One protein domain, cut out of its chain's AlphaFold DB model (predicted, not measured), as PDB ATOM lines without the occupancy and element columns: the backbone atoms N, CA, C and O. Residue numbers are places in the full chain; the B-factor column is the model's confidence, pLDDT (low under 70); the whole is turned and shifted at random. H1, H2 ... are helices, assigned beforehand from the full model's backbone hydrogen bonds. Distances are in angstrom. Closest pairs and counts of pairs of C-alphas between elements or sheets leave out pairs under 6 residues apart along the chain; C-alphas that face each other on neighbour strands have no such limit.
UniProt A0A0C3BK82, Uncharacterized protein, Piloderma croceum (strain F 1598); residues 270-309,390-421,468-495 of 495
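Overview. This is residues 270 to 309, 390 to 421 and 468 to 495 of the 495 residues of an uncharacterized protein of Piloderma croceum (strain F 1598) (UniProt A0A0C3BK82). Two long helices, H5 and H6, reach out of a small body of helices as two separate arms: residues 410 to 421 of H5 stick out, and so do residues 479 to 495, of which 479 to 491 belong to H6. In the body, H2 packs on the first part of H6, short H1 and H4 sit by the beginning of H5, and H3 crosses close to H5 on the side away from H6. The 100 printed residues include six named helices, H1 to H6 in order along the chain, and no named strand; the class is all helix. The whole is loose, with a radius of gyration of the C-alphas of 16.2 A, and spans 51 by 46 by 27 A.

Along the chain. Find C-alpha 397 at (2.500, -11.372, 1.165); from there H5, residues 397 to 421, runs 37.0 A to C-alpha 421 at (30.325, -6.856, 25.162). H6, residues 468 to 491, runs 35.0 A and ends at C-alpha 491, (16.318, -40.350, 6.843). H3, residues 293 to 309, measures 24.4 A, and H2, residues 279 to 288, 14.7 A. Look for H1 at residues 273 to 277 and H4 at residues 392 to 395.

Arrangement. Begin with H5, which only just touches H2, with 3 pairs of C-alphas within 8 A, by its residues 397 to 401 alone; the closest C-alphas, of Ser 281 and Tyr 398, are 7.0 A apart. These two run the same way at a steep tilt of 47 degrees. H4 and H5 touch only at the corner by their link, with the C-alphas of Trp 393 and Arg 400 closest at 4.2 A. H3 is close to H5 but not clearly touching, about perpendicular at 76 degrees; the closest C-alphas, of Leu 300 and Leu 404, are 7.7 A apart. H1 is close but not clearly touching to H5, with the C-alphas of Ala 275 and Trp 397 closest at 6.8 A. H6 touches H2 with residues 470 to 474 alone, closest at the C-alphas of Cys 287 and Val 474, 5.3 A; they run opposite ways at a shallow tilt of 34 degrees, only just short of steep. H5 and H6 are near each other, while H3 and H6 are apart. Every O i to N i+4 pair is within hydrogen-bond range in H2 and H3; H5 has 20 of 21, H6 18 of 20, and H1 0 of 1 but 2 of 2 O i to N i+3 pairs, while H4 is too short for an O i to N i+4 pair.

Size, cuts and confidence. The C-alphas farthest apart, of Ser 309 and Ser 495, are 53.2 A apart. At two cuts, residues 310 to 389 and 422 to 467 are not printed, with C-alpha gaps of 16.8 A and 23.8 A. The links printed whole, H1 to H2, H2 to H3 and H4 to H5, are tight. The mean pLDDT of the printed part is 78.6, and of H6 60; residues 481 to 495 are among those under 70.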
ATOM      1  N   LEU A 270      -3.652  -6.137   4.591       62.78
ATOM      2  CA  LEU A 270      -3.489  -5.608   3.229       62.78
ATOM      3  C   LEU A 270      -2.520  -6.492   2.421       62.78
ATOM      4  O   LEU A 270      -1.408  -6.712   2.883       62.78
ATOM      5  N   GLY A 271      -2.888  -6.978   1.233       69.81
ATOM      6  CA  GLY A 271      -2.018  -7.817   0.394       69.81
ATOM      7  C   GLY A 271      -2.785  -8.827  -0.461       69.81
ATOM      8  O   GLY A 271      -4.015  -8.805  -0.504       69.81
ATOM      9  N   ASP A 272      -2.055  -9.713  -1.144       76.19
ATOM     10  CA  ASP A 272      -2.644 -10.804  -1.923       76.19
ATOM     11  C   ASP A 272      -3.258 -11.871  -1.000       76.19
ATOM     12  O   ASP A 272      -2.599 -12.804  -0.543       76.19
ATOM     13  N   ILE A 273      -4.560 -11.734  -0.745       77.75
ATOM     14  CA  ILE A 273      -5.357 -12.664   0.068       77.75
ATOM     15  C   ILE A 273      -5.333 -14.078  -0.536       77.75
ATOM     16  O   ILE A 273      -5.539 -15.059   0.179       77.75
ATOM     17  N   SER A 274      -5.061 -14.227  -1.839       83.06
ATOM     18  CA  SER A 274      -4.983 -15.549  -2.459       83.06
ATOM     19  C   SER A 274      -3.799 -16.369  -1.935       83.06
ATOM     20  O   SER A 274      -3.923 -17.591  -1.830       83.06
ATOM     21  N   ALA A 275      -2.724 -15.712  -1.478       81.44
ATOM     22  CA  ALA A 275      -1.588 -16.366  -0.833       81.44
ATOM     23  C   ALA A 275      -1.972 -17.045   0.492       81.44
ATOM     24  O   ALA A 275      -1.358 -18.045   0.856       81.44
ATOM     25  N   LEU A 276      -3.031 -16.588   1.177       78.00
ATOM     26  CA  LEU A 276      -3.565 -17.233   2.389       78.00
ATOM     27  C   LEU A 276      -4.267 -18.573   2.111       78.00
ATOM     28  O   LEU A 276      -4.714 -19.236   3.042       78.00
ATOM     29  N   ARG A 277      -4.396 -18.996   0.846       85.62
ATOM     30  CA  ARG A 277      -4.822 -20.367   0.523       85.62
ATOM     31  C   ARG A 277      -3.720 -21.390   0.770       85.62
ATOM     32  O   ARG A 277      -4.026 -22.572   0.900       85.62
ATOM     33  N   ASP A 278      -2.469 -20.945   0.807       86.00
ATOM     34  CA  ASP A 278      -1.331 -21.782   1.152       86.00
ATOM     35  C   ASP A 278      -1.279 -21.975   2.680       86.00
ATOM     36  O   ASP A 278      -1.205 -20.977   3.408       86.00
ATOM     37  N   PRO A 279      -1.321 -23.222   3.194       86.81
ATOM     38  CA  PRO A 279      -1.201 -23.496   4.625       86.81
ATOM     39  C   PRO A 279       0.024 -22.838   5.267       86.81
ATOM     40  O   PRO A 279      -0.067 -22.358   6.396       86.81
ATOM     41  N   TYR A 280       1.138 -22.744   4.536       86.38
ATOM     42  CA  TYR A 280       2.366 -22.137   5.044       86.38
ATOM     43  C   TYR A 280       2.203 -20.625   5.301       86.38
ATOM     44  O   TYR A 280       2.539 -20.146   6.386       86.38
ATOM     45  N   SER A 281       1.575 -19.879   4.380       84.19
ATOM     46  CA  SER A 281       1.207 -18.466   4.594       84.19
ATOM     47  C   SER A 281       0.334 -18.267   5.828       84.19
ATOM     48  O   SER A 281       0.491 -17.279   6.544       84.19
ATOM     49  N   VAL A 282      -0.627 -19.170   6.048       84.81
ATOM     50  CA  VAL A 282      -1.566 -19.084   7.175       84.81
ATOM     51  C   VAL A 282      -0.836 -19.280   8.497       84.81
ATOM     52  O   VAL A 282      -1.105 -18.558   9.457       84.81
ATOM     53  N   ASP A 283       0.092 -20.229   8.559       86.50
ATOM     54  CA  ASP A 283       0.854 -20.494   9.778       86.50
ATOM     55  C   ASP A 283       1.823 -19.353  10.114       86.50
ATOM     56  O   ASP A 283       1.913 -18.953  11.280       86.50
ATOM     57  N   ILE A 284       2.452 -18.736   9.110       84.69
ATOM     58  CA  ILE A 284       3.248 -17.519   9.323       84.69
ATOM     59  C   ILE A 284       2.360 -16.358   9.783       84.69
ATOM     60  O   ILE A 284       2.680 -15.698  10.772       84.69
ATOM     61  N   ASP A 285       1.221 -16.115   9.131       84.38
ATOM     62  CA  ASP A 285       0.313 -15.030   9.519       84.38
ATOM     63  C   ASP A 285      -0.180 -15.185  10.970       84.38
ATOM     64  O   ASP A 285      -0.215 -14.221  11.738       84.38
ATOM     65  N   ARG A 286      -0.444 -16.424  11.404       87.25
ATOM     66  CA  ARG A 286      -0.760 -16.747  12.804       87.25
ATOM     67  C   ARG A 286       0.365 -16.385  13.770       87.25
ATOM     68  O   ARG A 286       0.072 -15.984  14.894       87.25
ATOM     69  N   CYS A 287       1.630 -16.471  13.369       85.06
ATOM     70  CA  CYS A 287       2.743 -16.041  14.219       85.06
ATOM     71  C   CYS A 287       2.693 -14.529  14.492       85.06
ATOM     72  O   CYS A 287       3.026 -14.079  15.589       85.06
ATOM     73  N   PHE A 288       2.173 -13.756  13.536       82.56
ATOM     74  CA  PHE A 288       2.034 -12.308  13.650       82.56
ATOM     75  C   PHE A 288       0.619 -11.827  14.004       82.56
ATOM     76  O   PHE A 288       0.400 -10.619  14.137       82.56
ATOM     77  N   CYS A 289      -0.340 -12.742  14.201       84.69
ATOM     78  CA  CYS A 289      -1.738 -12.413  14.506       84.69
ATOM     79  C   CYS A 289      -1.899 -11.574  15.784       84.69
ATOM     80  O   CYS A 289      -2.838 -10.792  15.899       84.69
ATOM     81  N   HIS A 290      -0.950 -11.707  16.714       85.69
ATOM     82  CA  HIS A 290      -0.930 -11.004  17.994       85.69
ATOM     83  C   HIS A 290      -0.327  -9.598  17.921       85.69
ATOM     84  O   HIS A 290      -0.423  -8.853  18.891       85.69
ATOM     85  N   PHE A 291       0.287  -9.228  16.797       83.56
ATOM     86  CA  PHE A 291       0.789  -7.874  16.601       83.56
ATOM     87  C   PHE A 291      -0.322  -7.016  16.000       83.56
ATOM     88  O   PHE A 291      -0.915  -7.417  14.987       83.56
ATOM     89  N   PRO A 292      -0.599  -5.833  16.578       87.56
ATOM     90  CA  PRO A 292      -1.500  -4.876  15.967       87.56
ATOM     91  C   PRO A 292      -1.059  -4.561  14.536       87.56
ATOM     92  O   PRO A 292       0.128  -4.378  14.256       87.56
ATOM     93  N   LEU A 293      -2.020  -4.470  13.619       82.94
ATOM     94  CA  LEU A 293      -1.734  -4.235  12.202       82.94
ATOM     95  C   LEU A 293      -0.959  -2.922  11.978       82.94
ATOM     96  O   LEU A 293      -0.078  -2.859  11.122       82.94
ATOM     97  N   TRP A 294      -1.231  -1.890  12.785       87.69
ATOM     98  CA  TRP A 294      -0.496  -0.623  12.738       87.69
ATOM     99  C   TRP A 294       0.989  -0.792  13.089       87.69
ATOM    100  O   TRP A 294       1.820  -0.117  12.491       87.69
ATOM    101  N   THR A 295       1.336  -1.704  14.006       88.62
ATOM    102  CA  THR A 295       2.727  -1.980  14.392       88.62
ATOM    103  C   THR A 295       3.478  -2.588  13.220       88.62
ATOM    104  O   THR A 295       4.540  -2.097  12.858       88.62
ATOM    105  N   VAL A 296       2.877  -3.586  12.566       87.94
ATOM    106  CA  VAL A 296       3.449  -4.218  11.370       87.94
ATOM    107  C   VAL A 296       3.681  -3.178  10.271       87.94
ATOM    108  O   VAL A 296       4.776  -3.094   9.721       87.94
ATOM    109  N   HIS A 297       2.689  -2.331   9.990       87.50
ATOM    110  CA  HIS A 297       2.839  -1.267   8.995       87.50
ATOM    111  C   HIS A 297       3.901  -0.235   9.378       87.50
ATOM    112  O   HIS A 297       4.662   0.188   8.513       87.50
ATOM    113  N   LYS A 298       3.980   0.157  10.655       89.62
ATOM    114  CA  LYS A 298       5.001   1.091  11.140       89.62
ATOM    115  C   LYS A 298       6.400   0.510  10.951       89.62
ATOM    116  O   LYS A 298       7.266   1.213  10.451       89.62
ATOM    117  N   THR A 299       6.612  -0.764  11.279       91.25
ATOM    118  CA  THR A 299       7.903  -1.438  11.080       91.25
ATOM    119  C   THR A 299       8.300  -1.475   9.605       91.25
ATOM    120  O   THR A 299       9.427  -1.122   9.274       91.25
ATOM    121  N   LEU A 300       7.370  -1.829   8.713       89.50
ATOM    122  CA  LEU A 300       7.620  -1.844   7.267       89.50
ATOM    123  C   LEU A 300       7.912  -0.445   6.715       89.50
ATOM    124  O   LEU A 300       8.815  -0.280   5.904       89.50
ATOM    125  N   TYR A 301       7.180   0.568   7.182       88.94
ATOM    126  CA  TYR A 301       7.404   1.959   6.798       88.94
ATOM    127  C   TYR A 301       8.763   2.481   7.280       88.94
ATOM    128  O   TYR A 301       9.488   3.099   6.511       88.94
ATOM    129  N   MET A 302       9.132   2.213   8.535       92.50
ATOM    130  CA  MET A 302      10.440   2.600   9.073       92.50
ATOM    131  C   MET A 302      11.571   1.909   8.312       92.50
ATOM    132  O   MET A 302      12.552   2.556   7.959       92.50
ATOM    133  N   PHE A 303      11.416   0.616   8.014       91.69
ATOM    134  CA  PHE A 303      12.363  -0.113   7.180       91.69
ATOM    135  C   PHE A 303      12.504   0.522   5.795       91.69
ATOM    136  O   PHE A 303      13.620   0.751   5.337       91.69
ATOM    137  N   ASP A 304      11.382   0.852   5.154       90.38
ATOM    138  CA  ASP A 304      11.376   1.531   3.863       90.38
ATOM    139  C   ASP A 304      12.127   2.871   3.916       90.38
ATOM    140  O   ASP A 304      13.038   3.117   3.126       90.38
ATOM    141  N   MET A 305      11.782   3.720   4.883       88.75
ATOM    142  CA  MET A 305      12.428   5.016   5.074       88.75
ATOM    143  C   MET A 305      13.937   4.876   5.279       88.75
ATOM    144  O   MET A 305      14.704   5.585   4.628       88.75
ATOM    145  N   HIS A 306      14.369   3.930   6.118       89.44
ATOM    146  CA  HIS A 306      15.788   3.658   6.326       89.44
ATOM    147  C   HIS A 306      16.465   3.207   5.037       89.44
ATOM    148  O   HIS A 306      17.468   3.797   4.648       89.44
ATOM    149  N   HIS A 307      15.879   2.247   4.325       86.25
ATOM    150  CA  HIS A 307      16.426   1.753   3.068       86.25
ATOM    151  C   HIS A 307      16.543   2.860   2.008       86.25
ATOM    152  O   HIS A 307      17.513   2.902   1.252       86.25
ATOM    153  N   ARG A 308      15.570   3.776   1.935       84.75
ATOM    154  CA  ARG A 308      15.626   4.938   1.035       84.75
ATOM    155  C   ARG A 308      16.708   5.932   1.452       84.75
ATOM    156  O   ARG A 308      17.382   6.458   0.579       84.75
ATOM    157  N   SER A 309      16.898   6.158   2.753       88.56
ATOM    158  CA  SER A 309      17.943   7.062   3.256       88.56
ATOM    159  C   SER A 309      19.361   6.507   3.117       88.56
ATOM    160  O   SER A 309      20.302   7.281   2.982       88.56
ATOM    161  N   VAL A 390       8.488  -1.147  -7.797       79.19
ATOM    162  CA  VAL A 390       7.623  -1.608  -6.697       79.19
ATOM    163  C   VAL A 390       8.225  -2.823  -5.997       79.19
ATOM    164  O   VAL A 390       8.195  -3.937  -6.515       79.19
ATOM    165  N   ARG A 391       8.736  -2.642  -4.780       83.44
ATOM    166  CA  ARG A 391       9.504  -3.686  -4.085       83.44
ATOM    167  C   ARG A 391       8.713  -4.974  -3.880       83.44
ATOM    168  O   ARG A 391       7.514  -4.968  -3.615       83.44
ATOM    169  N   ALA A 392       9.419  -6.102  -3.901       83.88
ATOM    170  CA  ALA A 392       8.810  -7.426  -3.775       83.88
ATOM    171  C   ALA A 392       7.924  -7.581  -2.520       83.88
ATOM    172  O   ALA A 392       6.864  -8.201  -2.598       83.88
ATOM    173  N   TRP A 393       8.307  -6.982  -1.384       86.19
ATOM    174  CA  TRP A 393       7.530  -7.016  -0.132       86.19
ATOM    175  C   TRP A 393       6.245  -6.167  -0.165       86.19
ATOM    176  O   TRP A 393       5.332  -6.371   0.644       86.19
ATOM    177  N   GLU A 394       6.144  -5.224  -1.103       83.12
ATOM    178  CA  GLU A 394       4.933  -4.430  -1.325       83.12
ATOM    179  C   GLU A 394       3.883  -5.271  -2.062       83.12
ATOM    180  O   GLU A 394       2.708  -5.238  -1.695       83.12
ATOM    181  N   MET A 395       4.326  -6.100  -3.014       80.62
ATOM    182  CA  MET A 395       3.464  -6.901  -3.892       80.62
ATOM    183  C   MET A 395       3.153  -8.302  -3.358       80.62
ATOM    184  O   MET A 395       2.076  -8.836  -3.609       80.62
ATOM    185  N   SER A 396       4.088  -8.913  -2.629       83.75
ATOM    186  CA  SER A 396       3.977 -10.294  -2.169       83.75
ATOM    187  C   SER A 396       3.814 -10.366  -0.659       83.75
ATOM    188  O   SER A 396       4.645  -9.876   0.110       83.75
ATOM    189  N   TRP A 397       2.752 -11.055  -0.237       82.50
ATOM    190  CA  TRP A 397       2.500 -11.372   1.165       82.50
ATOM    191  C   TRP A 397       3.675 -12.126   1.793       82.50
ATOM    192  O   TRP A 397       4.115 -11.794   2.888       82.50
ATOM    193  N   TYR A 398       4.241 -13.079   1.052       85.19
ATOM    194  CA  TYR A 398       5.401 -13.852   1.482       85.19
ATOM    195  C   TYR A 398       6.645 -12.994   1.686       85.19
ATOM    196  O   TYR A 398       7.253 -13.049   2.749       85.19
ATOM    197  N   ALA A 399       6.984 -12.153   0.706       88.00
ATOM    198  CA  ALA A 399       8.178 -11.312   0.790       88.00
ATOM    199  C   ALA A 399       8.095 -10.318   1.959       88.00
ATOM    200  O   ALA A 399       9.097 -10.002   2.596       88.00
ATOM    201  N   ARG A 400       6.885  -9.854   2.287       88.19
ATOM    202  CA  ARG A 400       6.649  -9.024   3.470       88.19
ATOM    203  C   ARG A 400       6.937  -9.759   4.770       88.19
ATOM    204  O   ARG A 400       7.495  -9.168   5.692       88.19
ATOM    205  N   TRP A 401       6.544 -11.024   4.856       88.12
ATOM    206  CA  TRP A 401       6.818 -11.823   6.039       88.12
ATOM    207  C   TRP A 401       8.286 -12.145   6.199       88.12
ATOM    208  O   TRP A 401       8.803 -11.974   7.296       88.12
ATOM    209  N   GLU A 402       8.959 -12.550   5.125       91.00
ATOM    210  CA  GLU A 402      10.401 -12.804   5.151       91.00
ATOM    211  C   GLU A 402      11.161 -11.582   5.668       91.00
ATOM    212  O   GLU A 402      11.966 -11.711   6.587       91.00
ATOM    213  N   LEU A 403      10.796 -10.388   5.195       92.00
ATOM    214  CA  LEU A 403      11.367  -9.135   5.674       92.00
ATOM    215  C   LEU A 403      11.159  -8.926   7.184       92.00
ATOM    216  O   LEU A 403      12.087  -8.558   7.899       92.00
ATOM    217  N   LEU A 404       9.945  -9.153   7.696       91.00
ATOM    218  CA  LEU A 404       9.652  -8.990   9.126       91.00
ATOM    219  C   LEU A 404      10.408 -10.002   9.986       91.00
ATOM    220  O   LEU A 404      10.907  -9.652  11.052       91.00
ATOM    221  N   ILE A 405      10.504 -11.246   9.521       89.75
ATOM    222  CA  ILE A 405      11.264 -12.307  10.187       89.75
ATOM    223  C   ILE A 405      12.739 -11.917  10.256       89.75
ATOM    224  O   ILE A 405      13.371 -12.049  11.301       89.75
ATOM    225  N   GLU A 406      13.282 -11.405   9.158       92.12
ATOM    226  CA  GLU A 406      14.673 -10.985   9.068       92.12
ATOM    227  C   GLU A 406      14.975  -9.768   9.947       92.12
ATOM    228  O   GLU A 406      15.993  -9.740  10.639       92.12
ATOM    229  N   LEU A 407      14.050  -8.809  10.028       91.62
ATOM    230  CA  LEU A 407      14.154  -7.689  10.964       91.62
ATOM    231  C   LEU A 407      14.188  -8.149  12.422       91.62
ATOM    232  O   LEU A 407      15.006  -7.651  13.192       91.62
ATOM    233  N   VAL A 408      13.350  -9.120  12.795       88.75
ATOM    234  CA  VAL A 408      13.359  -9.704  14.145       88.75
ATOM    235  C   VAL A 408      14.679 -10.431  14.416       88.75
ATOM    236  O   VAL A 408      15.290 -10.204  15.457       88.75
ATOM    237  N   LYS A 409      15.170 -11.242  13.470       91.81
ATOM    238  CA  LYS A 409      16.461 -11.945  13.600       91.81
ATOM    239  C   LYS A 409      17.637 -10.981  13.763       91.81
ATOM    240  O   LYS A 409      18.536 -11.231  14.566       91.81
ATOM    241  N   ASN A 410      17.633  -9.872  13.027       91.44
ATOM    242  CA  ASN A 410      18.671  -8.851  13.132       91.44
ATOM    243  C   ASN A 410      18.617  -8.102  14.465       91.44
ATOM    244  O   ASN A 410      19.664  -7.811  15.036       91.44
ATOM    245  N   ASP A 411      17.423  -7.808  14.980       89.75
ATOM    246  CA  ASP A 411      17.253  -7.205  16.305       89.75
ATOM    247  C   ASP A 411      17.744  -8.145  17.421       89.75
ATOM    248  O   ASP A 411      18.497  -7.726  18.298       89.75
ATOM    249  N   GLU A 412      17.421  -9.441  17.342       89.31
ATOM    250  CA  GLU A 412      17.948 -10.457  18.265       89.31
ATOM    251  C   GLU A 412      19.474 -10.565  18.184       89.31
ATOM    252  O   GLU A 412      20.151 -10.566  19.211       89.31
ATOM    253  N   SER A 413      20.032 -10.585  16.974       92.69
ATOM    254  CA  SER A 413      21.484 -10.649  16.772       92.69
ATOM    255  C   SER A 413      22.192  -9.430  17.367       92.69
ATOM    256  O   SER A 413      23.234  -9.578  18.003       92.69
ATOM    257  N   LYS A 414      21.605  -8.232  17.235       90.69
ATOM    258  CA  LYS A 414      22.126  -6.999  17.846       90.69
ATOM    259  C   LYS A 414      22.060  -7.035  19.370       90.69
ATOM    260  O   LYS A 414      23.020  -6.631  20.019       90.69
ATOM    261  N   ARG A 415      20.966  -7.544  19.947       90.69
ATOM    262  CA  ARG A 415      20.840  -7.716  21.405       90.69
ATOM    263  C   ARG A 415      21.869  -8.701  21.949       90.69
ATOM    264  O   ARG A 415      22.561  -8.372  22.905       90.69
ATOM    265  N   ASN A 416      22.034  -9.846  21.290       92.94
ATOM    266  CA  ASN A 416      23.020 -10.855  21.680       92.94
ATOM    267  C   ASN A 416      24.463 -10.331  21.547       92.94
ATOM    268  O   ASN A 416      25.313 -10.638  22.378       92.94
ATOM    269  N   ALA A 417      24.749  -9.523  20.520       93.12
ATOM    270  CA  ALA A 417      26.059  -8.893  20.350       93.12
ATOM    271  C   ALA A 417      26.361  -7.869  21.458       93.12
ATOM    272  O   ALA A 417      27.489  -7.819  21.943       93.12
ATOM    273  N   LEU A 418      25.364  -7.090  21.890       91.06
ATOM    274  CA  LEU A 418      25.506  -6.145  23.005       91.06
ATOM    275  C   LEU A 418      25.689  -6.859  24.352       91.06
ATOM    276  O   LEU A 418      26.506  -6.427  25.160       91.06
ATOM    277  N   GLU A 419      24.985  -7.972  24.575       92.38
ATOM    278  CA  GLU A 419      25.104  -8.767  25.805       92.38
ATOM    279  C   GLU A 419      26.514  -9.358  25.979       92.38
ATOM    280  O   GLU A 419      27.038  -9.396  27.089       92.38
ATOM    281  N   TYR A 420      27.182  -9.737  24.883       85.25
ATOM    282  CA  TYR A 420      28.544 -10.282  24.936       85.25
ATOM    283  C   TYR A 420      29.625  -9.228  25.238       85.25
ATOM    284  O   TYR A 420      30.699  -9.563  25.734       85.25
ATOM    285  N   VAL A 421      29.361  -7.952  24.948       82.38
ATOM    286  CA  VAL A 421      30.325  -6.856  25.162       82.38
ATOM    287  C   VAL A 421      30.234  -6.286  26.590       82.38
ATOM    288  O   VAL A 421      31.164  -5.630  27.053       82.38
ATOM    289  N   GLN A 468       6.220 -10.314  24.164       57.75
ATOM    290  CA  GLN A 468       7.016 -11.528  24.390       57.75
ATOM    291  C   GLN A 468       6.296 -12.835  23.991       57.75
ATOM    292  O   GLN A 468       6.943 -13.756  23.499       57.75
ATOM    293  N   THR A 469       4.966 -12.926  24.131       60.44
ATOM    294  CA  THR A 469       4.222 -14.160  23.795       60.44
ATOM    295  C   THR A 469       4.156 -14.406  22.285       60.44
ATOM    296  O   THR A 469       4.213 -15.553  21.842       60.44
ATOM    297  N   GLY A 470       4.039 -13.337  21.488       59.91
ATOM    298  CA  GLY A 470       4.072 -13.420  20.025       59.91
ATOM    299  C   GLY A 470       5.466 -13.790  19.530       59.91
ATOM    300  O   GLY A 470       5.615 -14.769  18.802       59.91
ATOM    301  N   LEU A 471       6.489 -13.081  20.021       64.12
ATOM    302  CA  LEU A 471       7.901 -13.347  19.717       64.12
ATOM    303  C   LEU A 471       8.306 -14.795  20.027       64.12
ATOM    304  O   LEU A 471       8.864 -15.466  19.168       64.12
ATOM    305  N   GLY A 472       7.939 -15.330  21.196       71.50
ATOM    306  CA  GLY A 472       8.276 -16.712  21.554       71.50
ATOM    307  C   GLY A 472       7.620 -17.772  20.655       71.50
ATOM    308  O   GLY A 472       8.194 -18.841  20.445       71.50
ATOM    309  N   LYS A 473       6.430 -17.504  20.095       69.81
ATOM    310  CA  LYS A 473       5.790 -18.406  19.117       69.81
ATOM    311  C   LYS A 473       6.497 -18.358  17.766       69.81
ATOM    312  O   LYS A 473       6.776 -19.415  17.209       69.81
ATOM    313  N   VAL A 474       6.811 -17.152  17.292       64.19
ATOM    314  CA  VAL A 474       7.585 -16.913  16.064       64.19
ATOM    315  C   VAL A 474       8.942 -17.630  16.163       64.19
ATOM    316  O   VAL A 474       9.308 -18.398  15.280       64.19
ATOM    317  N   GLN A 475       9.637 -17.487  17.295       69.62
ATOM    318  CA  GLN A 475      10.929 -18.123  17.556       69.62
ATOM    319  C   GLN A 475      10.845 -19.657  17.564       69.62
ATOM    320  O   GLN A 475      11.665 -20.329  16.942       69.62
ATOM    321  N   LYS A 476       9.831 -20.235  18.228       76.06
ATOM    322  CA  LYS A 476       9.613 -21.694  18.238       76.06
ATOM    323  C   LYS A 476       9.273 -22.251  16.860       76.06
ATOM    324  O   LYS A 476       9.658 -23.381  16.573       76.06
ATOM    325  N   PHE A 477       8.544 -21.493  16.043       70.38
ATOM    326  CA  PHE A 477       8.224 -21.890  14.676       70.38
ATOM    327  C   PHE A 477       9.513 -22.037  13.853       70.38
ATOM    328  O   PHE A 477       9.784 -23.122  13.349       70.38
ATOM    329  N   PHE A 478      10.385 -21.022  13.859       65.50
ATOM    330  CA  PHE A 478      11.648 -21.076  13.111       65.50
ATOM    331  C   PHE A 478      12.676 -22.059  13.679       65.50
ATOM    332  O   PHE A 478      13.345 -22.748  12.916       65.50
ATOM    333  N   ALA A 479      12.766 -22.205  15.003       74.12
ATOM    334  CA  ALA A 479      13.675 -23.176  15.619       74.12
ATOM    335  C   ALA A 479      13.304 -24.643  15.316       74.12
ATOM    336  O   ALA A 479      14.125 -25.546  15.505       74.12
ATOM    337  N   ASN A 480      12.060 -24.904  14.900       71.12
ATOM    338  CA  ASN A 480      11.616 -26.235  14.496       71.12
ATOM    339  C   ASN A 480      11.914 -26.533  13.022       71.12
ATOM    340  O   ASN A 480      12.164 -27.696  12.701       71.12
ATOM    341  N   ASP A 481      11.957 -25.524  12.150       65.25
ATOM    342  CA  ASP A 481      12.316 -25.719  10.740       65.25
ATOM    343  C   ASP A 481      13.771 -26.180  10.588       65.25
ATOM    344  O   ASP A 481      14.022 -27.162   9.888       65.25
ATOM    345  N   ASP A 482      14.700 -25.618  11.367       63.94
ATOM    346  CA  ASP A 482      16.104 -26.063  11.384       63.94
ATOM    347  C   ASP A 482      16.254 -27.543  11.798       63.94
ATOM    348  O   ASP A 482      17.168 -28.249  11.361       63.94
ATOM    349  N   LYS A 483      15.338 -28.052  12.635       68.31
ATOM    350  CA  LYS A 483      15.324 -29.458  13.077       68.31
ATOM    351  C   LYS A 483      14.668 -30.383  12.062       68.31
ATOM    352  O   LYS A 483      15.094 -31.531  11.925       68.31
ATOM    353  N   ASN A 484      13.646 -29.907  11.357       53.81
ATOM    354  CA  ASN A 484      12.975 -30.675  10.314       53.81
ATOM    355  C   ASN A 484      13.878 -30.848   9.087       53.81
ATOM    356  O   ASN A 484      13.926 -31.944   8.524       53.81
ATOM    357  N   ASP A 485      14.679 -29.833   8.763       51.28
ATOM    358  CA  ASP A 485      15.697 -29.916   7.713       51.28
ATOM    359  C   ASP A 485      16.830 -30.891   8.089       51.28
ATOM    360  O   ASP A 485      17.354 -31.627   7.246       51.28
ATOM    361  N   LEU A 486      17.156 -30.997   9.387       47.59
ATOM    362  CA  LEU A 486      18.088 -32.006   9.900       47.59
ATOM    363  C   LEU A 486      17.494 -33.427   9.861       47.59
ATOM    364  O   LEU A 486      18.181 -34.370   9.471       47.59
ATOM    365  N   CYS A 487      16.216 -33.582  10.222       42.47
ATOM    366  CA  CYS A 487      15.526 -34.875  10.288       42.47
ATOM    367  C   CYS A 487      15.316 -35.497   8.896       42.47
ATOM    368  O   CYS A 487      15.541 -36.698   8.709       42.47
ATOM    369  N   LEU A 488      14.965 -34.671   7.900       42.75
ATOM    370  CA  LEU A 488      14.866 -35.086   6.499       42.75
ATOM    371  C   LEU A 488      16.232 -35.476   5.918       42.75
ATOM    372  O   LEU A 488      16.307 -36.425   5.140       42.75
ATOM    373  N   ARG A 489      17.325 -34.836   6.355       45.50
ATOM    374  CA  ARG A 489      18.687 -35.231   5.960       45.50
ATOM    375  C   ARG A 489      19.145 -36.554   6.576       45.50
ATOM    376  O   ARG A 489      19.832 -37.308   5.896       45.50
ATOM    377  N   THR A 490      18.748 -36.885   7.806       50.66
ATOM    378  CA  THR A 490      19.102 -38.182   8.426       50.66
ATOM    379  C   THR A 490      18.352 -39.376   7.837       50.66
ATOM    380  O   THR A 490      18.937 -40.448   7.726       50.66
ATOM    381  N   ARG A 491      17.094 -39.222   7.401       43.50
ATOM    382  CA  ARG A 491      16.318 -40.350   6.843       43.50
ATOM    383  C   ARG A 491      16.766 -40.804   5.454       43.50
ATOM    384  O   ARG A 491      16.515 -41.945   5.092       43.50
ATOM    385  N   VAL A 492      17.458 -39.954   4.699       47.91
ATOM    386  CA  VAL A 492      17.986 -40.309   3.367       47.91
ATOM    387  C   VAL A 492      19.289 -41.121   3.459       47.91
ATOM    388  O   VAL A 492      19.722 -41.700   2.471       47.91
ATOM    389  N   VAL A 493      19.902 -41.221   4.645       51.19
ATOM    390  CA  VAL A 493      21.130 -42.011   4.864       51.19
ATOM    391  C   VAL A 493      20.830 -43.476   5.233       51.19
ATOM    392  O   VAL A 493      21.722 -44.316   5.156       51.19
ATOM    393  N   GLU A 494      19.584 -43.817   5.579       46.66
ATOM    394  CA  GLU A 494      19.172 -45.180   5.974       46.66
ATOM    395  C   GLU A 494      18.320 -45.921   4.920       46.66
ATOM    396  O   GLU A 494      17.710 -46.940   5.239       46.66
ATOM    397  N   SER A 495      18.257 -45.438   3.671       41.59
ATOM    398  CA  SER A 495      17.535 -46.103   2.564       41.59
ATOM    399  C   SER A 495      18.457 -46.569   1.447       41.59
ATOM    400  O   SER A 495      19.302 -45.756   1.012       41.59
TER     401      SER A 495